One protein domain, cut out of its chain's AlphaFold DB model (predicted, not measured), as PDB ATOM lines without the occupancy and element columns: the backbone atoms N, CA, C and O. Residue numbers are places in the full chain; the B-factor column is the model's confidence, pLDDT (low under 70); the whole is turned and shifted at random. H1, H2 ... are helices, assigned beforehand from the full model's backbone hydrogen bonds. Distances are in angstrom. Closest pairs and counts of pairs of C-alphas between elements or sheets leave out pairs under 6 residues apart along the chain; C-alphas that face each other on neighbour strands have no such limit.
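This is residues 565 to 655 of the 1135 residues of the protein "HHH_7 domain-containing protein" of Plasmodium vinckei petteri (UniProt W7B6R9). Six short helices make a small, loose cluster from which a tail, residues 644 to 655, sticks far out. H5 and H6 meet near their first residues and run away from each other along one side; H3 with little H4 makes a corner on the other side, and H1 sits between H5 and H3. Little H2 lies at the margin, and two loops, residues 575 to 580 and 619 to 624, stand free. The printed part has 91 residues, with six named helices in the order H1 to H6 and no named strand: all helix. The whole is loose, with a radius of gyration of the C-alphas of 17.1 A, and flat, spanning 58 by 40 by 20 A.

Begin at the longest helix by residues, H5, residues 606 to 618. It touches H6, residues 630 to 641, with residues 606 to 610 alone, meeting residues 630 to 634; the closest C-alphas, of Ser 610 and Tyr 630, are 5.4 A apart. The two form a helical hairpin, opposite ways at a steep tilt of 41 degrees. Go on to residues 637 to 641 of H6, which touch H4, residues 598 to 602; the closest C-alphas, of Lys 598 and Leu 641, are 6.3 A apart. H4 and H3, residues 587 to 596, only just touch, with 3 pairs of C-alphas within 8 A, and only at the corner by their link; the closest are those of Ile 594 and Val 600, 7.2 A. H1, residues 565 to 573, is close to H5 but not clearly touching; the closest C-alphas, of Leu 569 and Tyr 609, are 7.3 A apart. H1 and H6 are near each other, with 7 pairs of C-alphas within 10 A. H2, residues 581 to 584, is apart from H4, H5 and H6. In H1, H3, H4, H5 and H6 every O i to N i+4 pair is within hydrogen-bond range; H2 is too short for such a pair.

Find C-alpha 606 at (55.341, 143.756, 21.788); from there H5 runs 18.1 A to C-alpha 618. H6 ends at C-alpha 641, (56.033, 136.928, 9.863), after 16.5 A. H3 is 14.9 A long, H4 6.6 A and H2 6.4 A. H1 begins at C-alpha 565, (63.694, 136.419, 24.198), and is 12.2 A long.

The C-alphas farthest apart, of Asn 622 and Arg 655, are 59.4 A apart. Without the stretches that stand free, the body spans 34 by 27 by 17 A. The link from H5 to H6 is long, with 11 residues, and the printed part has no cut. Look for pLDDT under 70 at residues 565 to 591, 593 to 596 and 617 to 628; the mean of the printed part is 70.0.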
ATOM      1  N   VAL A 565      64.623 135.317  24.496       67.06
ATOM      2  CA  VAL A 565      63.694 136.419  24.198       67.06
ATOM      3  C   VAL A 565      62.493 135.941  23.380       67.06
ATOM      4  O   VAL A 565      61.380 136.425  23.585       67.06
ATOM      5  N   ILE A 566      62.701 135.017  22.436       67.81
ATOM      6  CA  ILE A 566      61.626 134.444  21.619       67.81
ATOM      7  C   ILE A 566      60.759 133.516  22.466       67.81
ATOM      8  O   ILE A 566      59.533 133.597  22.365       67.81
ATOM      9  N   LEU A 567      61.369 132.679  23.310       66.38
ATOM     10  CA  LEU A 567      60.638 131.807  24.222       66.38
ATOM     11  C   LEU A 567      59.750 132.629  25.155       66.38
ATOM     12  O   LEU A 567      58.545 132.397  25.186       66.38
ATOM     13  N   ASP A 568      60.303 133.640  25.822       66.19
ATOM     14  CA  ASP A 568      59.533 134.507  26.714       66.19
ATOM     15  C   ASP A 568      58.420 135.254  25.969       66.19
ATOM     16  O   ASP A 568      57.292 135.344  26.459       66.19
ATOM     17  N   LEU A 569      58.688 135.760  24.761       68.56
ATOM     18  CA  LEU A 569      57.676 136.446  23.957       68.56
ATOM     19  C   LEU A 569      56.501 135.517  23.610       68.56
ATOM     20  O   LEU A 569      55.345 135.941  23.650       68.56
ATOM     21  N   PHE A 570      56.783 134.254  23.279       67.75
ATOM     22  CA  PHE A 570      55.756 133.303  22.864       67.75
ATOM     23  C   PHE A 570      55.043 132.627  24.033       67.75
ATOM     24  O   PHE A 570      53.816 132.529  23.989       67.75
ATOM     25  N   VAL A 571      55.762 132.238  25.086       64.44
ATOM     26  CA  VAL A 571      55.194 131.668  26.320       64.44
ATOM     27  C   VAL A 571      54.227 132.656  26.967       64.44
ATOM     28  O   VAL A 571      53.132 132.259  27.353       64.44
ATOM     29  N   ASN A 572      54.566 133.951  26.987       61.16
ATOM     30  CA  ASN A 572      53.662 134.989  27.487       61.16
ATOM     31  C   ASN A 572      52.477 135.273  26.541       61.16
ATOM     32  O   ASN A 572      51.440 135.738  26.996       61.16
ATOM     33  N   SER A 573      52.598 135.001  25.234       59.75
ATOM     34  CA  SER A 573      51.513 135.235  24.261       59.75
ATOM     35  C   SER A 573      50.494 134.093  24.162       59.75
ATOM     36  O   SER A 573      49.354 134.306  23.749       59.75
ATOM     37  N   VAL A 574      50.893 132.866  24.508       60.88
ATOM     38  CA  VAL A 574      50.028 131.683  24.477       60.88
ATOM     39  C   VAL A 574      49.395 131.511  25.859       60.88
ATOM     40  O   VAL A 574      49.689 130.572  26.587       60.88
ATOM     41  N   GLU A 575      48.462 132.392  26.221       52.22
ATOM     42  CA  GLU A 575      47.666 132.286  27.462       52.22
ATOM     43  C   GLU A 575      46.640 131.131  27.457       52.22
ATOM     44  O   GLU A 575      45.747 131.048  28.306       52.22
ATOM     45  N   ASN A 576      46.741 130.178  26.529       48.44
ATOM     46  CA  ASN A 576      45.849 129.027  26.528       48.44
ATOM     47  C   ASN A 576      46.334 127.987  27.542       48.44
ATOM     48  O   ASN A 576      47.111 127.089  27.214       48.44
ATOM     49  N   LYS A 577      45.757 128.058  28.749       48.38
ATOM     50  CA  LYS A 577      45.804 127.079  29.860       48.38
ATOM     51  C   LYS A 577      45.436 125.618  29.486       48.38
ATOM     52  O   LYS A 577      45.181 124.813  30.373       48.38
ATOM     53  N   LYS A 578      45.375 125.251  28.198       48.34
ATOM     54  CA  LYS A 578      44.978 123.925  27.685       48.34
ATOM     55  C   LYS A 578      46.002 123.238  26.766       48.34
ATOM     56  O   LYS A 578      45.695 122.168  26.257       48.34
ATOM     57  N   ASN A 579      47.204 123.784  26.566       49.72
ATOM     58  CA  ASN A 579      48.236 123.105  25.772       49.72
ATOM     59  C   ASN A 579      49.368 122.578  26.667       49.72
ATOM     60  O   ASN A 579      50.392 123.234  26.831       49.72
ATOM     61  N   ASN A 580      49.220 121.346  27.171       51.34
ATOM     62  CA  ASN A 580      50.318 120.579  27.788       51.34
ATOM     63  C   ASN A 580      51.494 120.319  26.817       51.34
ATOM     64  O   ASN A 580      52.541 119.852  27.240       51.34
ATOM     65  N   PHE A 581      51.343 120.664  25.534       52.88
ATOM     66  CA  PHE A 581      52.361 120.522  24.493       52.88
ATOM     67  C   PHE A 581      53.622 121.372  24.732       52.88
ATOM     68  O   PHE A 581      54.680 120.985  24.274       52.88
ATOM     69  N   LEU A 582      53.541 122.509  25.442       55.94
ATOM     70  CA  LEU A 582      54.697 123.406  25.637       55.94
ATOM     71  C   LEU A 582      55.633 123.004  26.792       55.94
ATOM     72  O   LEU A 582      56.674 123.634  26.954       55.94
ATOM     73  N   LYS A 583      55.268 122.013  27.617       53.91
ATOM     74  CA  LYS A 583      56.062 121.645  28.803       53.91
ATOM     75  C   LYS A 583      57.141 120.591  28.520       53.91
ATOM     76  O   LYS A 583      58.161 120.629  29.195       53.91
ATOM     77  N   ASP A 584      56.947 119.743  27.503       50.28
ATOM     78  CA  ASP A 584      57.797 118.563  27.244       50.28
ATOM     79  C   ASP A 584      58.415 118.503  25.825       50.28
ATOM     80  O   ASP A 584      59.080 117.527  25.483       50.28
ATOM     81  N   THR A 585      58.219 119.515  24.968       53.06
ATOM     82  CA  THR A 585      58.775 119.535  23.595       53.06
ATOM     83  C   THR A 585      60.048 120.370  23.485       53.06
ATOM     84  O   THR A 585      60.121 121.459  24.056       53.06
ATOM     85  N   ASN A 586      61.013 119.904  22.680       60.91
ATOM     86  CA  ASN A 586      62.232 120.646  22.356       60.91
ATOM     87  C   ASN A 586      61.907 122.063  21.850       60.91
ATOM     88  O   ASN A 586      60.985 122.266  21.057       60.91
ATOM     89  N   LEU A 587      62.711 123.041  22.277       61.81
ATOM     90  CA  LEU A 587      62.563 124.469  21.966       61.81
ATOM     91  C   LEU A 587      62.396 124.743  20.455       61.81
ATOM     92  O   LEU A 587      61.620 125.607  20.045       61.81
ATOM     93  N   TYR A 588      63.090 123.954  19.633       65.62
ATOM     94  CA  TYR A 588      63.060 124.007  18.172       65.62
ATOM     95  C   TYR A 588      61.691 123.642  17.577       65.62
ATOM     96  O   TYR A 588      61.222 124.299  16.644       65.62
ATOM     97  N   ASP A 589      61.002 122.653  18.149       66.44
ATOM     98  CA  ASP A 589      59.696 122.195  17.664       66.44
ATOM     99  C   ASP A 589      58.601 123.226  17.953       66.44
ATOM    100  O   ASP A 589      57.713 123.453  17.126       66.44
ATOM    101  N   ILE A 590      58.711 123.921  19.092       67.25
ATOM    102  CA  ILE A 590      57.817 125.024  19.468       67.25
ATOM    103  C   ILE A 590      57.932 126.162  18.452       67.25
ATOM    104  O   ILE A 590      56.921 126.673  17.965       67.25
ATOM    105  N   VAL A 591      59.155 126.550  18.087       66.88
ATOM    106  CA  VAL A 591      59.374 127.638  17.129       66.88
ATOM    107  C   VAL A 591      58.906 127.258  15.720       66.88
ATOM    108  O   VAL A 591      58.211 128.055  15.082       66.88
ATOM    109  N   ASN A 592      59.207 126.041  15.255       71.38
ATOM    110  CA  ASN A 592      58.729 125.528  13.966       71.38
ATOM    111  C   ASN A 592      57.189 125.546  13.896       71.38
ATOM    112  O   ASN A 592      56.608 126.071  12.944       71.38
ATOM    113  N   TYR A 593      56.520 125.082  14.957       69.19
ATOM    114  CA  TYR A 593      55.059 125.092  15.070       69.19
ATOM    115  C   TYR A 593      54.449 126.504  15.026       69.19
ATOM    116  O   TYR A 593      53.378 126.732  14.452       69.19
ATOM    117  N   ILE A 594      55.115 127.475  15.648       67.81
ATOM    118  CA  ILE A 594      54.641 128.859  15.724       67.81
ATOM    119  C   ILE A 594      54.800 129.586  14.386       67.81
ATOM    120  O   ILE A 594      53.901 130.336  13.989       67.81
ATOM    121  N   ILE A 595      55.897 129.343  13.661       68.44
ATOM    122  CA  ILE A 595      56.126 129.900  12.317       68.44
ATOM    123  C   ILE A 595      55.023 129.450  11.345       68.44
ATOM    124  O   ILE A 595      54.545 130.252  10.530       68.44
ATOM    125  N   ASP A 596      54.536 128.217  11.491       69.19
ATOM    126  CA  ASP A 596      53.408 127.699  10.712       69.19
ATOM    127  C   ASP A 596      52.080 128.410  11.042       69.19
ATOM    128  O   ASP A 596      51.211 128.574  10.175       69.19
ATOM    129  N   LYS A 597      51.927 128.946  12.262       73.25
ATOM    130  CA  LYS A 597      50.731 129.668  12.728       73.25
ATOM    131  C   LYS A 597      50.910 131.191  12.752       73.25
ATOM    132  O   LYS A 597      50.776 131.844  13.787       73.25
ATOM    133  N   LYS A 598      51.029 131.804  11.568       75.38
ATOM    134  CA  LYS A 598      51.178 133.272  11.377       75.38
ATOM    135  C   LYS A 598      50.161 134.167  12.105       75.38
ATOM    136  O   LYS A 598      50.462 135.322  12.392       75.38
ATOM    137  N   LYS A 599      48.958 133.660  12.401       73.50
ATOM    138  CA  LYS A 599      47.926 134.401  13.152       73.50
ATOM    139  C   LYS A 599      48.347 134.685  14.599       73.50
ATOM    140  O   LYS A 599      48.059 135.766  15.094       73.50
ATOM    141  N   VAL A 600      49.055 133.752  15.241       71.00
ATOM    142  CA  VAL A 600      49.538 133.907  16.624       71.00
ATOM    143  C   VAL A 600      50.559 135.038  16.687       71.00
ATOM    144  O   VAL A 600      50.412 135.945  17.492       71.00
ATOM    145  N   ILE A 601      51.512 135.056  15.749       74.38
ATOM    146  CA  ILE A 601      52.572 136.071  15.662       74.38
ATOM    147  C   ILE A 601      51.991 137.487  15.519       74.38
ATOM    148  O   ILE A 601      52.466 138.420  16.165       74.38
ATOM    149  N   ASN A 602      50.944 137.668  14.705       78.44
ATOM    150  CA  ASN A 602      50.317 138.981  14.512       78.44
ATOM    151  C   ASN A 602      49.708 139.552  15.798       78.44
ATOM    152  O   ASN A 602      49.825 140.760  16.020       78.44
ATOM    153  N   ASN A 603      49.141 138.697  16.649       74.19
ATOM    154  CA  ASN A 603      48.425 139.102  17.859       74.19
ATOM    155  C   ASN A 603      49.351 139.401  19.051       74.19
ATOM    156  O   ASN A 603      48.877 139.838  20.089       74.19
ATOM    157  N   ILE A 604      50.667 139.212  18.909       75.88
ATOM    158  CA  ILE A 604      51.624 139.472  19.992       75.88
ATOM    159  C   ILE A 604      51.776 140.971  20.245       75.88
ATOM    160  O   ILE A 604      52.204 141.727  19.356       75.88
ATOM    161  N   GLU A 605      51.510 141.376  21.483       77.38
ATOM    162  CA  GLU A 605      51.646 142.745  21.970       77.38
ATOM    163  C   GLU A 605      53.073 143.051  22.446       77.38
ATOM    164  O   GLU A 605      53.429 142.980  23.620       77.38
ATOM    165  N   ILE A 606      53.927 143.456  21.505       80.44
ATOM    166  CA  ILE A 606      55.341 143.756  21.788       80.44
ATOM    167  C   ILE A 606      55.515 144.952  22.738       80.44
ATOM    168  O   ILE A 606      56.488 145.014  23.490       80.44
ATOM    169  N   LYS A 607      54.611 145.940  22.679       81.69
ATOM    170  CA  LYS A 607      54.736 147.178  23.462       81.69
ATOM    171  C   LYS A 607      54.685 146.886  24.959       81.69
ATOM    172  O   LYS A 607      55.527 147.400  25.691       81.69
ATOM    173  N   GLU A 608      53.750 146.053  25.397       74.75
ATOM    174  CA  GLU A 608      53.596 145.699  26.810       74.75
ATOM    175  C   GLU A 608      54.763 144.853  27.309       74.75
ATOM    176  O   GLU A 608      55.380 145.192  28.320       74.75
ATOM    177  N   TYR A 609      55.166 143.845  26.531       76.25
ATOM    178  CA  TYR A 609      56.335 143.026  26.846       76.25
ATOM    179  C   TYR A 609      57.618 143.867  26.963       76.25
ATOM    180  O   TYR A 609      58.380 143.722  27.915       76.25
ATOM    181  N   SER A 610      57.829 144.823  26.050       78.62
ATOM    182  CA  SER A 610      58.996 145.713  26.110       78.62
ATOM    183  C   SER A 610      59.005 146.612  27.352       78.62
ATOM    184  O   SER A 610      60.071 146.864  27.911       78.62
ATOM    185  N   LYS A 611      57.825 147.057  27.816       78.06
ATOM    186  CA  LYS A 611      57.684 147.828  29.060       78.06
ATOM    187  C   LYS A 611      57.996 146.960  30.277       78.06
ATOM    188  O   LYS A 611      58.736 147.407  31.146       78.06
ATOM    189  N   LYS A 612      57.479 145.726  30.317       75.25
ATOM    190  CA  LYS A 612      57.749 144.763  31.394       75.25
ATOM    191  C   LYS A 612      59.243 144.445  31.496       75.25
ATOM    192  O   LYS A 612      59.819 144.602  32.565       75.25
ATOM    193  N   TYR A 613      59.885 144.127  30.373       76.38
ATOM    194  CA  TYR A 613      61.320 143.843  30.315       76.38
ATOM    195  C   TYR A 613      62.176 145.034  30.779       76.38
ATOM    196  O   TYR A 613      63.160 144.866  31.499       76.38
ATOM    197  N   TYR A 614      61.787 146.256  30.393       74.69
ATOM    198  CA  TYR A 614      62.450 147.477  30.855       74.69
ATOM    199  C   TYR A 614      62.326 147.654  32.375       74.69
ATOM    200  O   TYR A 614      63.317 147.951  33.038       74.69
ATOM    201  N   LEU A 615      61.130 147.437  32.934       72.19
ATOM    202  CA  LEU A 615      60.880 147.540  34.374       72.19
ATOM    203  C   LEU A 615      61.655 146.477  35.170       72.19
ATOM    204  O   LEU A 615      62.273 146.807  36.178       72.19
ATOM    205  N   GLU A 616      61.685 145.228  34.701       71.06
ATOM    206  CA  GLU A 616      62.406 144.129  35.358       71.06
ATOM    207  C   GLU A 616      63.925 144.354  35.373       71.06
ATOM    208  O   GLU A 616      64.556 144.189  36.417       71.06
ATOM    209  N   LYS A 617      64.522 144.805  34.260       67.31
ATOM    210  CA  LYS A 617      65.967 145.091  34.212       67.31
ATOM    211  C   LYS A 617      66.371 146.374  34.928       67.31
ATOM    212  O   LYS A 617      67.462 146.413  35.495       67.31
ATOM    213  N   LYS A 618      65.500 147.389  34.969       62.81
ATOM    214  CA  LYS A 618      65.718 148.594  35.784       62.81
ATOM    215  C   LYS A 618      65.853 148.253  37.272       62.81
ATOM    216  O   LYS A 618      66.625 148.897  37.969       62.81
ATOM    217  N   ASN A 619      65.162 147.210  37.733       59.88
ATOM    218  CA  ASN A 619      65.241 146.742  39.117       59.88
ATOM    219  C   ASN A 619      66.492 145.887  39.412       59.88
ATOM    220  O   ASN A 619      66.805 145.674  40.579       59.88
ATOM    221  N   GLN A 620      67.204 145.392  38.391       59.62
ATOM    222  CA  GLN A 620      68.360 144.491  38.548       59.62
ATOM    223  C   GLN A 620      69.724 145.157  38.295       59.62
ATOM    224  O   GLN A 620      70.750 144.579  38.649       59.62
ATOM    225  N   ILE A 621      69.779 146.345  37.679       51.78
ATOM    226  CA  ILE A 621      71.035 146.947  37.204       51.78
ATOM    227  C   ILE A 621      71.190 148.381  37.747       51.78
ATOM    228  O   ILE A 621      70.538 149.301  37.268       51.78
ATOM    229  N   ASN A 622      72.128 148.585  38.682       49.47
ATOM    230  CA  ASN A 622      72.573 149.907  39.179       49.47
ATOM    231  C   ASN A 622      73.438 150.704  38.167       49.47
ATOM    232  O   ASN A 622      73.998 151.739  38.513       49.47
ATOM    233  N   ASN A 623      73.556 150.240  36.920       47.28
ATOM    234  CA  ASN A 623      74.375 150.852  35.870       47.28
ATOM    235  C   ASN A 623      73.501 151.375  34.715       47.28
ATOM    236  O   ASN A 623      72.707 150.631  34.140       47.28
ATOM    237  N   ASN A 624      73.704 152.643  34.346       45.47
ATOM    238  CA  ASN A 624      73.041 153.405  33.274       45.47
ATOM    239  C   ASN A 624      73.152 152.771  31.863       45.47
ATOM    240  O   ASN A 624      73.776 153.328  30.964       45.47
ATOM    241  N   THR A 625      72.523 151.622  31.614       45.09
ATOM    242  CA  THR A 625      72.358 151.069  30.258       45.09
ATOM    243  C   THR A 625      70.875 150.871  29.954       45.09
ATOM    244  O   THR A 625      70.296 149.805  30.142       45.09
ATOM    245  N   ASN A 626      70.230 151.943  29.482       52.16
ATOM    246  CA  ASN A 626      68.857 151.906  28.975       52.16
ATOM    247  C   ASN A 626      68.811 151.118  27.653       52.16
ATOM    248  O   ASN A 626      68.914 151.692  26.570       52.16
ATOM    249  N   ILE A 627      68.664 149.793  27.714       58.06
ATOM    250  CA  ILE A 627      68.494 148.967  26.512       58.06
ATOM    251  C   ILE A 627      67.025 149.024  26.076       58.06
ATOM    252  O   ILE A 627      66.163 148.330  26.618       58.06
ATOM    253  N   PHE A 628      66.724 149.838  25.062       65.00
ATOM    254  CA  PHE A 628      65.420 149.832  24.400       65.00
ATOM    255  C   PHE A 628      65.277 148.573  23.533       65.00
ATOM    256  O   PHE A 628      65.698 148.541  22.381       65.00
ATOM    257  N   ILE A 629      64.655 147.522  24.076       77.94
ATOM    258  CA  ILE A 629      64.458 146.239  23.376       77.94
ATOM    259  C   ILE A 629      63.314 146.272  22.340       77.94
ATOM    260  O   ILE A 629      63.210 145.400  21.478       77.94
ATOM    261  N   TYR A 630      62.463 147.304  22.370       82.19
ATOM    262  CA  TYR A 630      61.288 147.422  21.497       82.19
ATOM    263  C   TYR A 630      61.603 147.369  19.984       82.19
ATOM    264  O   TYR A 630      60.950 146.586  19.284       82.19
ATOM    265  N   PRO A 631      62.587 148.122  19.438       84.12
ATOM    266  CA  PRO A 631      62.949 148.024  18.021       84.12
ATOM    267  C   PRO A 631      63.410 146.616  17.628       84.12
ATOM    268  O   PRO A 631      63.062 146.137  16.549       84.12
ATOM    269  N   TYR A 632      64.129 145.933  18.523       82.94
ATOM    270  CA  TYR A 632      64.620 144.575  18.304       82.94
ATOM    271  C   TYR A 632      63.484 143.541  18.289       82.94
ATOM    272  O   TYR A 632      63.406 142.719  17.381       82.94
ATOM    273  N   LEU A 633      62.527 143.634  19.212       82.56
ATOM    274  CA  LEU A 633      61.342 142.766  19.222       82.56
ATOM    275  C   LEU A 633      60.432 143.009  18.014       82.56
ATOM    276  O   LEU A 633      59.877 142.069  17.443       82.56
ATOM    277  N   LYS A 634      60.299 144.271  17.585       86.19
ATOM    278  CA  LYS A 634      59.596 144.625  16.345       86.19
ATOM    279  C   LYS A 634      60.286 144.006  15.128       86.19
ATOM    280  O   LYS A 634      59.602 143.504  14.238       86.19
ATOM    281  N   PHE A 635      61.618 144.015  15.100       87.06
ATOM    282  CA  PHE A 635      62.412 143.327  14.085       87.06
ATOM    283  C   PHE A 635      62.174 141.807  14.107       87.06
ATOM    284  O   PHE A 635      61.827 141.256  13.064       87.06
ATOM    285  N   ILE A 636      62.237 141.157  15.277       84.38
ATOM    286  CA  ILE A 636      61.960 139.718  15.435       84.38
ATOM    287  C   ILE A 636      60.562 139.367  14.916       84.38
ATOM    288  O   ILE A 636      60.427 138.489  14.070       84.38
ATOM    289  N   LYS A 637      59.509 140.075  15.352       84.69
ATOM    290  CA  LYS A 637      58.132 139.812  14.892       84.69
ATOM    291  C   LYS A 637      57.999 139.935  13.374       84.69
ATOM    292  O   LYS A 637      57.340 139.106  12.748       84.69
ATOM    293  N   ASN A 638      58.625 140.951  12.778       87.06
ATOM    294  CA  ASN A 638      58.597 141.150  11.331       87.06
ATOM    295  C   ASN A 638      59.327 140.028  10.574       87.06
ATOM    296  O   ASN A 638      58.809 139.554   9.562       87.06
ATOM    297  N   GLU A 639      60.492 139.591  11.060       86.88
ATOM    298  CA  GLU A 639      61.251 138.480  10.472       86.88
ATOM    299  C   GLU A 639      60.515 137.142  10.628       86.88
ATOM    300  O   GLU A 639      60.461 136.374   9.676       86.88
ATOM    301  N   LEU A 640      59.851 136.877  11.755       82.88
ATOM    302  CA  LEU A 640      59.045 135.659  11.921       82.88
ATOM    303  C   LEU A 640      57.805 135.650  11.007       82.88
ATOM    304  O   LEU A 640      57.421 134.610  10.471       82.88
ATOM    305  N   LEU A 641      57.181 136.810  10.772       83.81
ATOM    306  CA  LEU A 641      56.033 136.928   9.863       83.81
ATOM    307  C   LEU A 641      56.440 136.744   8.387       83.81
ATOM    308  O   LEU A 641      55.731 136.107   7.582       83.81
ATOM    309  N   HIS A 642      57.578 137.336   8.023       84.06
ATOM    310  CA  HIS A 642      58.144 137.341   6.680       84.06
ATOM    311  C   HIS A 642      59.643 136.994   6.715       84.06
ATOM    312  O   HIS A 642      60.467 137.901   6.558       84.06
ATOM    313  N   PRO A 643      59.987 135.695   6.854       83.69
ATOM    314  CA  PRO A 643      61.371 135.243   6.955       83.69
ATOM    315  C   PRO A 643      62.222 135.771   5.812       83.69
ATOM    316  O   PRO A 643      61.877 135.583   4.639       83.69
ATOM    317  N   TYR A 644      63.308 136.462   6.164       85.38
ATOM    318  CA  TYR A 644      64.320 136.932   5.224       85.38
ATOM    319  C   TYR A 644      63.765 137.760   4.061       85.38
ATOM    320  O   TYR A 644      64.209 137.660   2.913       85.38
ATOM    321  N   LYS A 645      62.744 138.580   4.334       84.56
ATOM    322  CA  LYS A 645      62.128 139.434   3.316       84.56
ATOM    323  C   LYS A 645      63.185 140.321   2.659       84.56
ATOM    324  O   LYS A 645      63.900 141.045   3.345       84.56
ATOM    325  N   ASP A 646      63.260 140.296   1.335       82.69
ATOM    326  CA  ASP A 646      64.113 141.215   0.586       82.69
ATOM    327  C   ASP A 646      63.517 142.638   0.640       82.69
ATOM    328  O   ASP A 646      62.333 142.839   0.332       82.69
ATOM    329  N   TYR A 647      64.331 143.604   1.075       81.75
ATOM    330  CA  TYR A 647      63.968 145.016   1.237       81.75
ATOM    331  C   TYR A 647      64.470 145.915   0.097       81.75
ATOM    332  O   TYR A 647      64.172 147.108   0.111       81.75
ATOM    333  N   ARG A 648      65.207 145.372  -0.883       86.75
ATOM    334  CA  ARG A 648      65.639 146.124  -2.072       86.75
ATOM    335  C   ARG A 648      64.443 146.626  -2.897       86.75
ATOM    336  O   ARG A 648      63.322 146.127  -2.763       86.75
ATOM    337  N   CYS A 649      64.676 147.590  -3.782       83.19
ATOM    338  CA  CYS A 649      63.646 148.104  -4.684       83.19
ATOM    339  C   CYS A 649      63.200 147.019  -5.672       83.19
ATOM    340  O   CYS A 649      64.020 146.250  -6.172       83.19
ATOM    341  N   GLN A 650      61.899 146.935  -5.957       82.56
ATOM    342  CA  GLN A 650      61.405 145.981  -6.949       82.56
ATOM    343  C   GLN A 650      61.947 146.330  -8.330       82.56
ATOM    344  O   GLN A 650      62.117 147.497  -8.665       82.56
ATOM    345  N   TYR A 651      62.194 145.299  -9.130       80.25
ATOM    346  CA  TYR A 651      62.553 145.488 -10.521       80.25
ATOM    347  C   TYR A 651      61.368 146.071 -11.292       80.25
ATOM    348  O   TYR A 651      60.352 145.392 -11.483       80.25
ATOM    349  N   GLU A 652      61.494 147.313 -11.743       75.19
ATOM    350  CA  GLU A 652      60.464 147.983 -12.530       75.19
ATOM    351  C   GLU A 652      60.794 147.928 -14.018       75.19
ATOM    352  O   GLU A 652      61.949 147.997 -14.435       75.19
ATOM    353  N   LYS A 653      59.751 147.787 -14.843       77.75
ATOM    354  CA  LYS A 653      59.915 147.940 -16.287       77.75
ATOM    355  C   LYS A 653      60.256 149.394 -16.578       77.75
ATOM    356  O   LYS A 653      59.591 150.284 -16.052       77.75
ATOM    357  N   LYS A 654      61.235 149.610 -17.454       83.19
ATOM    358  CA  LYS A 654      61.622 150.956 -17.872       83.19
ATOM    359  C   LYS A 654      60.436 151.716 -18.446       83.19
ATOM    360  O   LYS A 654      59.650 151.165 -19.222       83.19
ATOM    361  N   ARG A 655      60.330 152.984 -18.061       83.50
ATOM    362  CA  ARG A 655      59.315 153.899 -18.598       83.50
ATOM    363  C   ARG A 655      59.662 154.291 -20.033       83.50
ATOM    364  O   ARG A 655      60.815 154.205 -20.441       83.50
TER     365      ARG A 655